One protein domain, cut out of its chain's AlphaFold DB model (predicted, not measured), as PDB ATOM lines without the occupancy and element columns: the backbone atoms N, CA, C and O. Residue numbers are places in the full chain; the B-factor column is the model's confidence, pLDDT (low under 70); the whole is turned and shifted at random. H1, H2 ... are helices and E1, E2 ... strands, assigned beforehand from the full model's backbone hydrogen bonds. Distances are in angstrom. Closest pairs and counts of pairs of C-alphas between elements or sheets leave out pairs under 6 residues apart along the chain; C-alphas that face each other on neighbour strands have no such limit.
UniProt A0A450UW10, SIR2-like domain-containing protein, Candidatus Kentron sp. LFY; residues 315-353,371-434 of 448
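AT A GLANCE: This is residues 315 to 353 and 371 to 434 of the 448 residues of the protein "SIR2-like domain-containing protein" of Candidatus Kentron sp. LFY (UniProt A0A450UW10). One long helix, H4, runs along much of the length of an elongated model, and a second row of parts lies along one side of it: the helical hairpin H1 and H2 near its first half, with H2 packed on H4, and a two-stranded antiparallel ribbon, E1 and E2, near its last residues, 415 to 423. The short helix H3 packs on H1, and after H4 the printed part folds back to the short helix H5, near H4. The printed part has 103 residues, with five named helices and two named strands in the order H1, H2, E1, E2, H3, H4, H5, and its class is mostly helix. The whole is loose, with a radius of gyration of the C-alphas of 16.5 A, and the C-alphas span 50 by 26 by 20 A.

IN THESE COORDINATES: H1 is residues 315 to 326, 16.5 A from first to last C-alpha, and begins at C-alpha 315 at (229.643, 219.547, 162.852). H2 is residues 332 to 342, 15.7 A long. Strand E1, residues 345 to 350, is 16.4 A long and strand E2, residues 376 to 381, is 15.3 A long. H3 is residues 388 to 391. H4, residues 399 to 423, is 36.0 A long, from C-alpha 399 at (238.052, 196.617, 155.484) to C-alpha 423 at (224.596, 207.189, 187.123). H5 is residues 429 to 432 and ends at C-alpha 432 at (218.457, 204.652, 181.140).

HOW THE PARTS SIT: H1 and H2 form a helical hairpin: they touch, the closest C-alphas being those of Ala 321 and Met 338 at 6.5 A, and run opposite ways at a shallow tilt of 31 degrees. H1 touches H3 with its residues 318 to 322 alone, closest at the C-alphas of Gln 322 and Leu 391, 5.4 A apart. H4 touches H2 with its residues 404 to 412 alone; the closest C-alphas, of Ile 335 and Leu 405, are 5.9 A apart, and the two helices run the same way at a steep tilt of 40 degrees. H1 and H4 are apart. E1 and E2 are antiparallel neighbours with 152 degrees between their directions; N 345 and O 381, at 2.8 A, and N 379 and O 347, at 2.9 A, are within hydrogen-bond range. The closest C-alphas of E2 and H4, of Met 378 and Ile 423, are 6.6 A apart. H5 is close to H4 but not clearly touching, with the C-alphas of Ala 420 and Ala 432 at 6.8 A. In H1 and H4 every O i to N i+4 pair is within hydrogen-bond range, in H2 5 of 7, and H3 and H5 are too short for such a pair.

THE WHOLE: The C-alphas farthest apart, of Ser 352 and Glu 397, are 51.1 A from each other. Residues 354 to 370 are not printed, and C-alphas 353 and 371 are 16.8 A apart across this cut, in the link from E1 to E2. Of the links that are printed whole, none is long. The mean pLDDT of the printed part is 82.8; residues 425 to 434, of which 429 to 432 belong to H5, are under 70.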
ATOM      1  N   GLY A 315     229.647 219.301 164.298       79.75
ATOM      2  CA  GLY A 315     229.643 219.547 162.852       79.75
ATOM      3  C   GLY A 315     231.023 219.913 162.294       79.75
ATOM      4  O   GLY A 315     231.439 219.379 161.269       79.75
ATOM      5  N   VAL A 316     231.789 220.751 163.002       84.06
ATOM      6  CA  VAL A 316     233.171 221.081 162.607       84.06
ATOM      7  C   VAL A 316     234.064 219.839 162.659       84.06
ATOM      8  O   VAL A 316     234.832 219.591 161.730       84.06
ATOM      9  N   LYS A 317     233.939 219.018 163.709       86.12
ATOM     10  CA  LYS A 317     234.704 217.767 163.836       86.12
ATOM     11  C   LYS A 317     234.377 216.767 162.725       86.12
ATOM     12  O   LYS A 317     235.291 216.143 162.195       86.12
ATOM     13  N   VAL A 318     233.103 216.657 162.344       87.44
ATOM     14  CA  VAL A 318     232.646 215.817 161.226       87.44
ATOM     15  C   VAL A 318     233.284 216.266 159.918       87.44
ATOM     16  O   VAL A 318     233.846 215.433 159.213       87.44
ATOM     17  N   ILE A 319     233.271 217.571 159.626       87.12
ATOM     18  CA  ILE A 319     233.898 218.126 158.418       87.12
ATOM     19  C   ILE A 319     235.395 217.791 158.383       87.12
ATOM     20  O   ILE A 319     235.887 217.298 157.370       87.12
ATOM     21  N   PHE A 320     236.116 217.988 159.493       89.00
ATOM     22  CA  PHE A 320     237.542 217.647 159.571       89.00
ATOM     23  C   PHE A 320     237.808 216.147 159.395       89.00
ATOM     24  O   PHE A 320     238.739 215.767 158.686       89.00
ATOM     25  N   ALA A 321     237.008 215.280 160.021       90.44
ATOM     26  CA  ALA A 321     237.145 213.833 159.862       90.44
ATOM     27  C   ALA A 321     236.862 213.397 158.412       90.44
ATOM     28  O   ALA A 321     237.583 212.561 157.866       90.44
ATOM     29  N   GLN A 322     235.857 213.997 157.771       90.94
ATOM     30  CA  GLN A 322     235.499 213.721 156.382       90.94
ATOM     31  C   GLN A 322     236.597 214.163 155.405       90.94
ATOM     32  O   GLN A 322     236.929 213.424 154.479       90.94
ATOM     33  N   ASP A 323     237.192 215.337 155.610       91.06
ATOM     34  CA  ASP A 323     238.282 215.842 154.767       91.06
ATOM     35  C   ASP A 323     239.534 214.948 154.847       91.06
ATOM     36  O   ASP A 323     240.124 214.574 153.828       91.06
ATOM     37  N   ARG A 324     239.870 214.487 156.059       93.00
ATOM     38  CA  ARG A 324     240.944 213.507 156.298       93.00
ATOM     39  C   ARG A 324     240.661 212.168 155.612       93.00
ATOM     40  O   ARG A 324     241.547 211.608 154.964       93.00
ATOM     41  N   LEU A 325     239.418 211.679 155.681       91.31
ATOM     42  CA  LEU A 325     238.996 210.465 154.971       91.31
ATOM     43  C   LEU A 325     239.157 210.592 153.452       91.31
ATOM     44  O   LEU A 325     239.709 209.677 152.830       91.31
ATOM     45  N   ARG A 326     238.700 211.713 152.876       89.12
ATOM     46  CA  ARG A 326     238.796 212.024 151.437       89.12
ATOM     47  C   ARG A 326     240.238 212.167 150.968       89.12
ATOM     48  O   ARG A 326     240.561 211.752 149.862       89.12
ATOM     49  N   SER A 327     241.109 212.670 151.836       91.50
ATOM     50  CA  SER A 327     242.555 212.748 151.602       91.50
ATOM     51  C   SER A 327     243.264 211.385 151.675       91.50
ATOM     52  O   SER A 327     244.474 211.309 151.473       91.50
ATOM     53  N   GLY A 328     242.533 210.300 151.957       90.88
ATOM     54  CA  GLY A 328     243.063 208.937 152.008       90.88
ATOM     55  C   GLY A 328     243.654 208.532 153.360       90.88
ATOM     56  O   GLY A 328     244.274 207.475 153.455       90.88
ATOM     57  N   GLU A 329     243.471 209.322 154.421       92.81
ATOM     58  CA  GLU A 329     244.017 208.991 155.738       92.81
ATOM     59  C   GLU A 329     243.290 207.795 156.374       92.81
ATOM     60  O   GLU A 329     242.062 207.756 156.423       92.81
ATOM     61  N   ARG A 330     244.047 206.828 156.904       92.62
ATOM     62  CA  ARG A 330     243.529 205.633 157.605       92.62
ATOM     63  C   ARG A 330     244.239 205.406 158.944       92.62
ATOM     64  O   ARG A 330     244.526 204.281 159.337       92.62
ATOM     65  N   SER A 331     244.603 206.497 159.612       93.19
ATOM     66  CA  SER A 331     245.388 206.461 160.848       93.19
ATOM     67  C   SER A 331     244.516 206.189 162.080       93.19
ATOM     68  O   SER A 331     243.319 206.479 162.091       93.19
ATOM     69  N   GLY A 332     245.138 205.717 163.167       91.62
ATOM     70  CA  GLY A 332     244.482 205.645 164.479       91.62
ATOM     71  C   GLY A 332     244.043 207.018 165.007       91.62
ATOM     72  O   GLY A 332     242.989 207.127 165.612       91.62
ATOM     73  N   SER A 333     244.768 208.092 164.672       92.94
ATOM     74  CA  SER A 333     244.376 209.462 165.038       92.94
ATOM     75  C   SER A 333     243.054 209.894 164.393       92.94
ATOM     76  O   SER A 333     242.314 210.691 164.972       92.94
ATOM     77  N   LEU A 334     242.751 209.402 163.188       92.00
ATOM     78  CA  LEU A 334     241.462 209.647 162.548       92.00
ATOM     79  C   LEU A 334     240.341 208.867 163.242       92.00
ATOM     80  O   LEU A 334     239.265 209.423 163.450       92.00
ATOM     81  N   ILE A 335     240.614 207.622 163.644       91.12
ATOM     82  CA  ILE A 335     239.691 206.826 164.462       91.12
ATOM     83  C   ILE A 335     239.398 207.573 165.768       91.12
ATOM     84  O   ILE A 335     238.234 207.839 166.044       91.12
ATOM     85  N   ASP A 336     240.417 208.012 166.509       89.88
ATOM     86  CA  ASP A 336     240.245 208.768 167.759       89.88
ATOM     87  C   ASP A 336     239.410 210.040 167.559       89.88
ATOM     88  O   ASP A 336     238.522 210.333 168.357       89.88
ATOM     89  N   ALA A 337     239.641 210.773 166.463       88.56
ATOM     90  CA  ALA A 337     238.866 211.966 166.126       88.56
ATOM     91  C   ALA A 337     237.384 211.650 165.852       88.56
ATOM     92  O   ALA A 337     236.514 212.416 166.263       88.56
ATOM     93  N   MET A 338     237.088 210.527 165.187       87.31
ATOM     94  CA  MET A 338     235.712 210.064 164.962       87.31
ATOM     95  C   MET A 338     235.053 209.582 166.253       87.31
ATOM     96  O   MET A 338     233.900 209.920 166.514       87.31
ATOM     97  N   LEU A 339     235.781 208.830 167.082       88.12
ATOM     98  CA  LEU A 339     235.293 208.397 168.388       88.12
ATOM     99  C   LEU A 339     234.962 209.597 169.266       88.12
ATOM    100  O   LEU A 339     233.949 209.581 169.952       88.12
ATOM    101  N   GLU A 340     235.752 210.668 169.208       85.50
ATOM    102  CA  GLU A 340     235.513 211.870 170.007       85.50
ATOM    103  C   GLU A 340     234.154 212.535 169.729       85.50
ATOM    104  O   GLU A 340     233.624 213.214 170.614       85.50
ATOM    105  N   ILE A 341     233.603 212.350 168.520       84.44
ATOM    106  CA  ILE A 341     232.289 212.865 168.093       84.44
ATOM    107  C   ILE A 341     231.158 212.101 168.785       84.44
ATOM    108  O   ILE A 341     230.159 212.700 169.171       84.44
ATOM    109  N   VAL A 342     231.308 210.783 168.942       82.81
ATOM    110  CA  VAL A 342     230.250 209.897 169.461       82.81
ATOM    111  C   VAL A 342     230.479 209.447 170.902       82.81
ATOM    112  O   VAL A 342     229.604 208.818 171.496       82.81
ATOM    113  N   ALA A 343     231.649 209.751 171.467       83.69
ATOM    114  CA  ALA A 343     232.039 209.304 172.791       83.69
ATOM    115  C   ALA A 343     231.010 209.760 173.839       83.69
ATOM    116  O   ALA A 343     230.715 210.956 173.919       83.69
ATOM    117  N   PRO A 344     230.478 208.835 174.657       84.56
ATOM    118  CA  PRO A 344     229.559 209.163 175.732       84.56
ATOM    119  C   PRO A 344     230.294 209.960 176.808       84.56
ATOM    120  O   PRO A 344     231.389 209.598 177.244       84.56
ATOM    121  N   ARG A 345     229.677 211.049 177.249       83.94
ATOM    122  CA  ARG A 345     230.225 211.983 178.233       83.94
ATOM    123  C   ARG A 345     229.282 212.102 179.416       83.94
ATOM    124  O   ARG A 345     228.069 211.924 179.295       83.94
ATOM    125  N   LEU A 346     229.879 212.398 180.562       88.44
ATOM    126  CA  LEU A 346     229.171 212.628 181.809       88.44
ATOM    127  C   LEU A 346     228.865 214.115 181.869       88.44
ATOM    128  O   LEU A 346     229.749 214.934 182.113       88.44
ATOM    129  N   GLU A 347     227.608 214.456 181.664       86.62
ATOM    130  CA  GLU A 347     227.137 215.808 181.877       86.62
ATOM    131  C   GLU A 347     226.671 215.944 183.321       86.62
ATOM    132  O   GLU A 347     225.906 215.121 183.832       86.62
ATOM    133  N   ILE A 348     227.189 216.968 183.996       89.50
ATOM    134  CA  ILE A 348     226.862 217.253 185.386       89.50
ATOM    135  C   ILE A 348     226.355 218.673 185.485       89.50
ATOM    136  O   ILE A 348     227.039 219.626 185.118       89.50
ATOM    137  N   GLU A 349     225.183 218.813 186.084       86.25
ATOM    138  CA  GLU A 349     224.606 220.105 186.397       86.25
ATOM    139  C   GLU A 349     224.332 220.246 187.891       86.25
ATOM    140  O   GLU A 349     224.110 219.278 188.623       86.25
ATOM    141  N   SER A 350     224.296 221.493 188.355       85.88
ATOM    142  CA  SER A 350     223.897 221.807 189.723       85.88
ATOM    143  C   SER A 350     222.410 221.515 189.915       85.88
ATOM    144  O   SER A 350     221.559 222.122 189.254       85.88
ATOM    145  N   SER A 351     222.074 220.683 190.905       80.25
ATOM    146  CA  SER A 351     220.675 220.511 191.308       80.25
ATOM    147  C   SER A 351     220.081 221.830 191.823       80.25
ATOM    148  O   SER A 351     218.920 222.125 191.577       80.25
ATOM    149  N   SER A 352     220.852 222.711 192.468       77.81
ATOM    150  CA  SER A 352     220.339 224.042 192.850       77.81
ATOM    151  C   SER A 352     219.876 224.861 191.645       77.81
ATOM    152  O   SER A 352     218.924 225.641 191.746       77.81
ATOM    153  N   ARG A 353     220.583 224.748 190.514       73.25
ATOM    154  CA  ARG A 353     220.254 225.470 189.282       73.25
ATOM    155  C   ARG A 353     218.993 224.901 188.639       73.25
ATOM    156  O   ARG A 353     218.101 225.680 188.310       73.25
ATOM    157  N   LYS A 371     221.522 211.769 199.137       89.38
ATOM    158  CA  LYS A 371     221.928 211.144 197.878       89.38
ATOM    159  C   LYS A 371     222.700 212.139 197.019       89.38
ATOM    160  O   LYS A 371     222.508 213.346 197.134       89.38
ATOM    161  N   VAL A 372     223.535 211.635 196.110       89.06
ATOM    162  CA  VAL A 372     224.281 212.470 195.145       89.06
ATOM    163  C   VAL A 372     223.333 213.299 194.278       89.06
ATOM    164  O   VAL A 372     223.603 214.464 194.014       89.06
ATOM    165  N   GLN A 373     222.171 212.744 193.933       86.75
ATOM    166  CA  GLN A 373     221.120 213.414 193.157       86.75
ATOM    167  C   GLN A 373     220.540 214.663 193.857       86.75
ATOM    168  O   GLN A 373     220.002 215.562 193.209       86.75
ATOM    169  N   ASP A 374     220.679 214.767 195.186       87.38
ATOM    170  CA  ASP A 374     220.293 215.969 195.940       87.38
ATOM    171  C   ASP A 374     221.282 217.134 195.732       87.38
ATOM    172  O   ASP A 374     221.032 218.254 196.196       87.38
ATOM    173  N   LEU A 375     222.424 216.864 195.096       90.06
ATOM    174  CA  LEU A 375     223.527 217.793 194.845       90.06
ATOM    175  C   LEU A 375     223.716 218.059 193.356       90.06
ATOM    176  O   LEU A 375     223.826 219.215 192.952       90.06
ATOM    177  N   LEU A 376     223.738 216.984 192.572       90.38
ATOM    178  CA  LEU A 376     224.071 216.979 191.158       90.38
ATOM    179  C   LEU A 376     222.948 216.337 190.349       90.38
ATOM    180  O   LEU A 376     222.447 215.274 190.717       90.38
ATOM    181  N   SER A 377     222.613 216.942 189.216       87.38
ATOM    182  CA  SER A 377     221.965 216.237 188.117       87.38
ATOM    183  C   SER A 377     223.058 215.633 187.247       87.38
ATOM    184  O   SER A 377     224.053 216.298 186.975       87.38
ATOM    185  N   MET A 378     222.891 214.377 186.850       88.38
ATOM    186  CA  MET A 378     223.852 213.657 186.020       88.38
ATOM    187  C   MET A 378     223.108 213.059 184.830       88.38
ATOM    188  O   MET A 378     222.079 212.398 185.015       88.38
ATOM    189  N   SER A 379     223.627 213.294 183.631       84.75
ATOM    190  CA  SER A 379     223.118 212.773 182.362       84.75
ATOM    191  C   SER A 379     224.258 212.226 181.513       84.75
ATOM    192  O   SER A 379     225.424 212.581 181.695       84.75
ATOM    193  N   LEU A 380     223.915 211.329 180.587       84.94
ATOM    194  CA  LEU A 380     224.827 210.922 179.526       84.94
ATOM    195  C   LEU A 380     224.511 211.729 178.268       84.94
ATOM    196  O   LEU A 380     223.351 211.801 177.861       84.94
ATOM    197  N   THR A 381     225.536 212.294 177.645       82.31
ATOM    198  CA  THR A 381     225.410 213.032 176.385       82.31
ATOM    199  C   THR A 381     226.569 212.697 175.456       82.31
ATOM    200  O   THR A 381     227.677 212.434 175.916       82.31
ATOM    201  N   SER A 382     226.334 212.707 174.149       74.94
ATOM    202  CA  SER A 382     227.383 212.702 173.116       74.94
ATOM    203  C   SER A 382     227.486 214.059 172.399       74.94
ATOM    204  O   SER A 382     228.226 214.206 171.430       74.94
ATOM    205  N   GLY A 383     226.769 215.079 172.887       76.19
ATOM    206  CA  GLY A 383     226.640 216.374 172.223       76.19
ATOM    207  C   GLY A 383     225.548 216.373 171.152       76.19
ATOM    208  O   GLY A 383     224.508 215.733 171.309       76.19
ATOM    209  N   GLU A 384     225.762 217.127 170.071       74.94
ATOM    210  CA  GLU A 384     224.825 217.159 168.944       74.94
ATOM    211  C   GLU A 384     224.781 215.802 168.243       74.94
ATOM    212  O   GLU A 384     225.821 215.194 167.970       74.94
ATOM    213  N   ILE A 385     223.567 215.353 167.924       70.56
ATOM    214  CA  ILE A 385     223.347 214.132 167.155       70.56
ATOM    215  C   ILE A 385     223.874 214.366 165.739       70.56
ATOM    216  O   ILE A 385     223.393 215.243 165.024       70.56
ATOM    217  N   VAL A 386     224.860 213.565 165.347       73.81
ATOM    218  CA  VAL A 386     225.448 213.581 164.007       73.81
ATOM    219  C   VAL A 386     224.813 212.480 163.166       73.81
ATOM    220  O   VAL A 386     224.688 211.348 163.629       73.81
ATOM    221  N   ASP A 387     224.449 212.811 161.928       76.62
ATOM    222  CA  ASP A 387     224.051 211.825 160.925       76.62
ATOM    223  C   ASP A 387     225.266 210.952 160.544       76.62
ATOM    224  O   ASP A 387     226.264 211.494 160.055       76.62
ATOM    225  N   PRO A 388     225.220 209.622 160.746       71.06
ATOM    226  CA  PRO A 388     226.298 208.714 160.354       71.06
ATOM    227  C   PRO A 388     226.710 208.846 158.884       71.06
ATOM    228  O   PRO A 388     227.885 208.668 158.553       71.06
ATOM    229  N   ASP A 389     225.764 209.191 158.007       80.19
ATOM    230  CA  ASP A 389     226.015 209.332 156.575       80.19
ATOM    231  C   ASP A 389     226.877 210.560 156.257       80.19
ATOM    232  O   ASP A 389     227.610 210.564 155.266       80.19
ATOM    233  N   ALA A 390     226.903 211.561 157.144       79.94
ATOM    234  CA  ALA A 390     227.728 212.755 156.982       79.94
ATOM    235  C   ALA A 390     229.239 212.452 156.994       79.94
ATOM    236  O   ALA A 390     230.021 213.207 156.416       79.94
ATOM    237  N   LEU A 391     229.664 211.338 157.604       79.31
ATOM    238  CA  LEU A 391     231.068 210.910 157.611       79.31
ATOM    239  C   LEU A 391     231.497 210.233 156.298       79.31
ATOM    240  O   LEU A 391     232.693 210.058 156.076       79.31
ATOM    241  N   GLY A 392     230.559 209.856 155.419       80.75
ATOM    242  CA  GLY A 392     230.873 209.198 154.144       80.75
ATOM    243  C   GLY A 392     231.442 207.780 154.287       80.75
ATOM    244  O   GLY A 392     232.101 207.285 153.379       80.75
ATOM    245  N   LEU A 393     231.198 207.103 155.418       83.31
ATOM    246  CA  LEU A 393     231.767 205.774 155.694       83.31
ATOM    247  C   LEU A 393     231.279 204.686 154.724       83.31
ATOM    248  O   LEU A 393     231.969 203.691 154.529       83.31
ATOM    249  N   LYS A 394     230.108 204.880 154.101       83.44
ATOM    250  CA  LYS A 394     229.505 203.937 153.142       83.44
ATOM    251  C   LYS A 394     230.316 203.778 151.853       83.44
ATOM    252  O   LYS A 394     230.212 202.745 151.203       83.44
ATOM    253  N   GLU A 395     231.106 204.784 151.491       82.62
ATOM    254  CA  GLU A 395     231.906 204.803 150.259       82.62
ATOM    255  C   GLU A 395     233.308 204.197 150.461       82.62
ATOM    256  O   GLU A 395     234.108 204.136 149.529       82.62
ATOM    257  N   LEU A 396     233.637 203.757 151.680       85.50
ATOM    258  CA  LEU A 396     234.954 203.226 152.019       85.50
ATOM    259  C   LEU A 396     235.023 201.711 151.804       85.50
ATOM    260  O   LEU A 396     234.249 200.951 152.375       85.50
ATOM    261  N   GLU A 397     236.031 201.263 151.056       87.38
ATOM    262  CA  GLU A 397     236.282 199.832 150.811       87.38
ATOM    263  C   GLU A 397     237.369 199.228 151.723       87.38
ATOM    264  O   GLU A 397     237.560 198.009 151.749       87.38
ATOM    265  N   ASP A 398     238.087 200.056 152.492       89.50
ATOM    266  CA  ASP A 398     239.176 199.606 153.369       89.50
ATOM    267  C   ASP A 398     238.635 198.849 154.591       89.50
ATOM    268  O   ASP A 398     238.309 199.417 155.637       89.50
ATOM    269  N   ARG A 399     238.573 197.524 154.455       90.75
ATOM    270  CA  ARG A 399     238.052 196.617 155.484       90.75
ATOM    271  C   ARG A 399     238.864 196.631 156.777       90.75
ATOM    272  O   ARG A 399     238.285 196.428 157.839       90.75
ATOM    273  N   SER A 400     240.179 196.844 156.706       91.69
ATOM    274  CA  SER A 400     241.053 196.820 157.888       91.69
ATOM    275  C   SER A 400     240.797 198.042 158.768       91.69
ATOM    276  O   SER A 400     240.606 197.930 159.985       91.69
ATOM    277  N   PHE A 401     240.705 199.211 158.130       92.25
ATOM    278  CA  PHE A 401     240.343 200.453 158.800       92.25
ATOM    279  C   PHE A 401     238.926 200.390 159.382       92.25
ATOM    280  O   PHE A 401     238.736 200.704 160.557       92.25
ATOM    281  N   LEU A 402     237.945 199.927 158.599       90.50
ATOM    282  CA  LEU A 402     236.554 199.812 159.051       90.50
ATOM    283  C   LEU A 402     236.399 198.841 160.229       90.50
ATOM    284  O   LEU A 402     235.682 199.154 161.175       90.50
ATOM    285  N   ALA A 403     237.097 197.700 160.216       92.00
ATOM    286  CA  ALA A 403     237.100 196.767 161.344       92.00
ATOM    287  C   ALA A 403     237.712 197.396 162.607       92.00
ATOM    288  O   ALA A 403     237.183 197.222 163.704       92.00
ATOM    289  N   SER A 404     238.791 198.170 162.451       92.69
ATOM    290  CA  SER A 404     239.433 198.884 163.563       92.69
ATOM    291  C   SER A 404     238.513 199.956 164.157       92.69
ATOM    292  O   SER A 404     238.371 200.042 165.376       92.69
ATOM    293  N   LEU A 405     237.839 200.738 163.305       91.00
ATOM    294  CA  LEU A 405     236.853 201.734 163.725       91.00
ATOM    295  C   LEU A 405     235.658 201.078 164.428       91.00
ATOM    296  O   LEU A 405     235.256 201.540 165.492       91.00
ATOM    297  N   ALA A 406     235.118 199.990 163.873       89.31
ATOM    298  CA  ALA A 406     234.001 199.256 164.464       89.31
ATOM    299  C   ALA A 406     234.343 198.725 165.864       89.31
ATOM    300  O   ALA A 406     233.602 198.986 166.809       89.31
ATOM    301  N   GLY A 407     235.500 198.074 166.030       92.50
ATOM    302  CA  GLY A 407     235.940 197.595 167.345       92.50
ATOM    303  C   GLY A 407     236.136 198.729 168.358       92.50
ATOM    304  O   GLY A 407     235.785 198.597 169.530       92.50
ATOM    305  N   ALA A 408     236.645 199.881 167.917       91.50
ATOM    306  CA  ALA A 408     236.810 201.034 168.796       91.50
ATOM    307  C   ALA A 408     235.465 201.697 169.172       91.50
ATOM    308  O   ALA A 408     235.284 202.136 170.314       91.50
ATOM    309  N   LEU A 409     234.493 201.714 168.252       88.62
ATOM    310  CA  LEU A 409     233.120 202.154 168.514       88.62
ATOM    311  C   LEU A 409     232.414 201.226 169.508       88.62
ATOM    312  O   LEU A 409     231.786 201.716 170.446       88.62
ATOM    313  N   GLU A 410     232.558 199.907 169.365       89.75
ATOM    314  CA  GLU A 410     232.011 198.931 170.316       89.75
ATOM    315  C   GLU A 410     232.543 199.164 171.736       89.75
ATOM    316  O   GLU A 410     231.760 199.268 172.684       89.75
ATOM    317  N   CYS A 411     233.860 199.345 171.889       90.25
ATOM    318  CA  CYS A 411     234.478 199.703 173.170       90.25
ATOM    319  C   CYS A 411     233.920 201.019 173.740       90.25
ATOM    320  O   CYS A 411     233.686 201.138 174.946       90.25
ATOM    321  N   THR A 412     233.676 202.004 172.875       87.88
ATOM    322  CA  THR A 412     233.138 203.316 173.259       87.88
ATOM    323  C   THR A 412     231.699 203.206 173.768       87.88
ATOM    324  O   THR A 412     231.368 203.769 174.815       87.88
ATOM    325  N   VAL A 413     230.855 202.422 173.091       85.69
ATOM    326  CA  VAL A 413     229.481 202.132 173.529       85.69
ATOM    327  C   VAL A 413     229.484 201.375 174.855       85.69
ATOM    328  O   VAL A 413     228.758 201.756 175.773       85.69
ATOM    329  N   ALA A 414     230.326 200.347 174.993       87.00
ATOM    330  CA  ALA A 414     230.452 199.588 176.234       87.00
ATOM    331  C   ALA A 414     230.833 200.494 177.419       87.00
ATOM    332  O   ALA A 414     230.192 200.440 178.468       87.00
ATOM    333  N   SER A 415     231.803 201.393 177.224       85.00
ATOM    334  CA  SER A 415     232.187 202.401 178.222       85.00
ATOM    335  C   SER A 415     231.014 203.313 178.613       85.00
ATOM    336  O   SER A 415     230.769 203.553 179.797       85.00
ATOM    337  N   GLY A 416     230.215 203.754 177.634       84.50
ATOM    338  CA  GLY A 416     229.001 204.540 177.878       84.50
ATOM    339  C   GLY A 416     227.946 203.812 178.699       84.50
ATOM    340  O   GLY A 416     227.336 204.408 179.585       84.50
ATOM    341  N   LEU A 417     227.750 202.520 178.439       84.94
ATOM    342  CA  LEU A 417     226.821 201.685 179.198       84.94
ATOM    343  C   LEU A 417     227.275 201.510 180.651       84.94
ATOM    344  O   LEU A 417     226.447 201.602 181.557       84.94
ATOM    345  N   GLU A 418     228.573 201.312 180.895       86.12
ATOM    346  CA  GLU A 418     229.113 201.258 182.261       86.12
ATOM    347  C   GLU A 418     228.940 202.594 182.994       86.12
ATOM    348  O   GLU A 418     228.535 202.626 184.160       86.12
ATOM    349  N   LEU A 419     229.176 203.715 182.306       84.88
ATOM    350  CA  LEU A 419     228.932 205.043 182.861       84.88
ATOM    351  C   LEU A 419     227.440 205.249 183.183       84.88
ATOM    352  O   LEU A 419     227.107 205.698 184.281       84.88
ATOM    353  N   ALA A 420     226.533 204.835 182.295       83.31
ATOM    354  CA  ALA A 420     225.091 204.900 182.526       83.31
ATOM    355  C   ALA A 420     224.655 204.071 183.747       83.31
ATOM    356  O   ALA A 420     223.871 204.558 184.560       83.31
ATOM    357  N   ARG A 421     225.204 202.862 183.942       84.38
ATOM    358  CA  ARG A 421     224.928 202.035 185.135       84.38
ATOM    359  C   ARG A 421     225.366 202.710 186.432       84.38
ATOM    360  O   ARG A 421     224.681 202.593 187.444       84.38
ATOM    361  N   ARG A 422     226.491 203.434 186.411       86.06
ATOM    362  CA  ARG A 422     226.981 204.190 187.577       86.06
ATOM    363  C   ARG A 422     226.074 205.372 187.930       86.06
ATOM    364  O   ARG A 422     225.927 205.680 189.111       86.06
ATOM    365  N   ILE A 423     225.487 206.033 186.930       83.69
ATOM    366  CA  ILE A 423     224.596 207.189 187.123       83.69
ATOM    367  C   ILE A 423     223.174 206.743 187.512       83.69
ATOM    368  O   ILE A 423     222.536 207.374 188.362       83.69
ATOM    369  N   TYR A 424     222.692 205.642 186.926       78.56
ATOM    370  CA  TYR A 424     221.325 205.129 187.065       78.56
ATOM    371  C   TYR A 424     221.292 203.683 187.601       78.56
ATOM    372  O   TYR A 424     220.879 202.771 186.887       78.56
ATOM    373  N   PRO A 425     221.685 203.445 188.865       68.25
ATOM    374  CA  PRO A 425     221.793 202.089 189.415       68.25
ATOM    375  C   PRO A 425     220.445 201.356 189.543       68.25
ATOM    376  O   PRO A 425     220.414 200.131 189.495       68.25
ATOM    377  N   ASP A 426     219.338 202.097 189.681       63.78
ATOM    378  CA  ASP A 426     217.991 201.550 189.918       63.78
ATOM    379  C   ASP A 426     217.129 201.470 188.640       63.78
ATOM    380  O   ASP A 426     215.963 201.075 188.691       63.78
ATOM    381  N   VAL A 427     217.668 201.885 187.489       59.50
ATOM    382  CA  VAL A 427     216.944 201.926 186.213       59.50
ATOM    383  C   VAL A 427     217.434 200.764 185.354       59.50
ATOM    384  O   VAL A 427     218.613 200.694 185.015       59.50
ATOM    385  N   GLY A 428     216.536 199.845 184.983       54.91
ATOM    386  CA  GLY A 428     216.859 198.815 183.992       54.91
ATOM    387  C   GLY A 428     217.392 199.474 182.717       54.91
ATOM    388  O   GLY A 428     216.840 200.486 182.282       54.91
ATOM    389  N   LEU A 429     218.468 198.927 182.137       51.03
ATOM    390  CA  LEU A 429     219.206 199.511 181.000       51.03
ATOM    391  C   LEU A 429     218.272 200.022 179.880       51.03
ATOM    392  O   LEU A 429     218.509 201.079 179.310       51.03
ATOM    393  N   GLU A 430     217.143 199.353 179.651       47.44
ATOM    394  CA  GLU A 430     216.112 199.729 178.674       47.44
ATOM    395  C   GLU A 430     215.548 201.161 178.829       47.44
ATOM    396  O   GLU A 430     215.160 201.771 177.835       47.44
ATOM    397  N   HIS A 431     215.527 201.729 180.041       43.16
ATOM    398  CA  HIS A 431     215.013 203.084 180.312       43.16
ATOM    399  C   HIS A 431     216.117 204.139 180.506       43.16
ATOM    400  O   HIS A 431     215.875 205.320 180.263       43.16
ATOM    401  N   ALA A 432     217.326 203.739 180.918       42.75
ATOM    402  CA  ALA A 432     218.457 204.652 181.140       42.75
ATOM    403  C   ALA A 432     219.120 205.123 179.830       42.75
ATOM    404  O   ALA A 432     219.779 206.159 179.791       42.75
ATOM    405  N   ILE A 433     218.939 204.355 178.754       46.44
ATOM    406  CA  ILE A 433     219.636 204.517 177.473       46.44
ATOM    407  C   ILE A 433     218.712 205.168 176.422       46.44
ATOM    408  O   ILE A 433     219.090 205.299 175.264       46.44
ATOM    409  N   TRP A 434     217.509 205.635 176.785       44.66
ATOM    410  CA  TRP A 434     216.586 206.285 175.833       44.66
ATOM    411  C   TRP A 434     217.232 207.417 174.995       44.66
ATOM    412  O   TRP A 434     216.935 207.493 173.804       44.66
TER     413      TRP A 434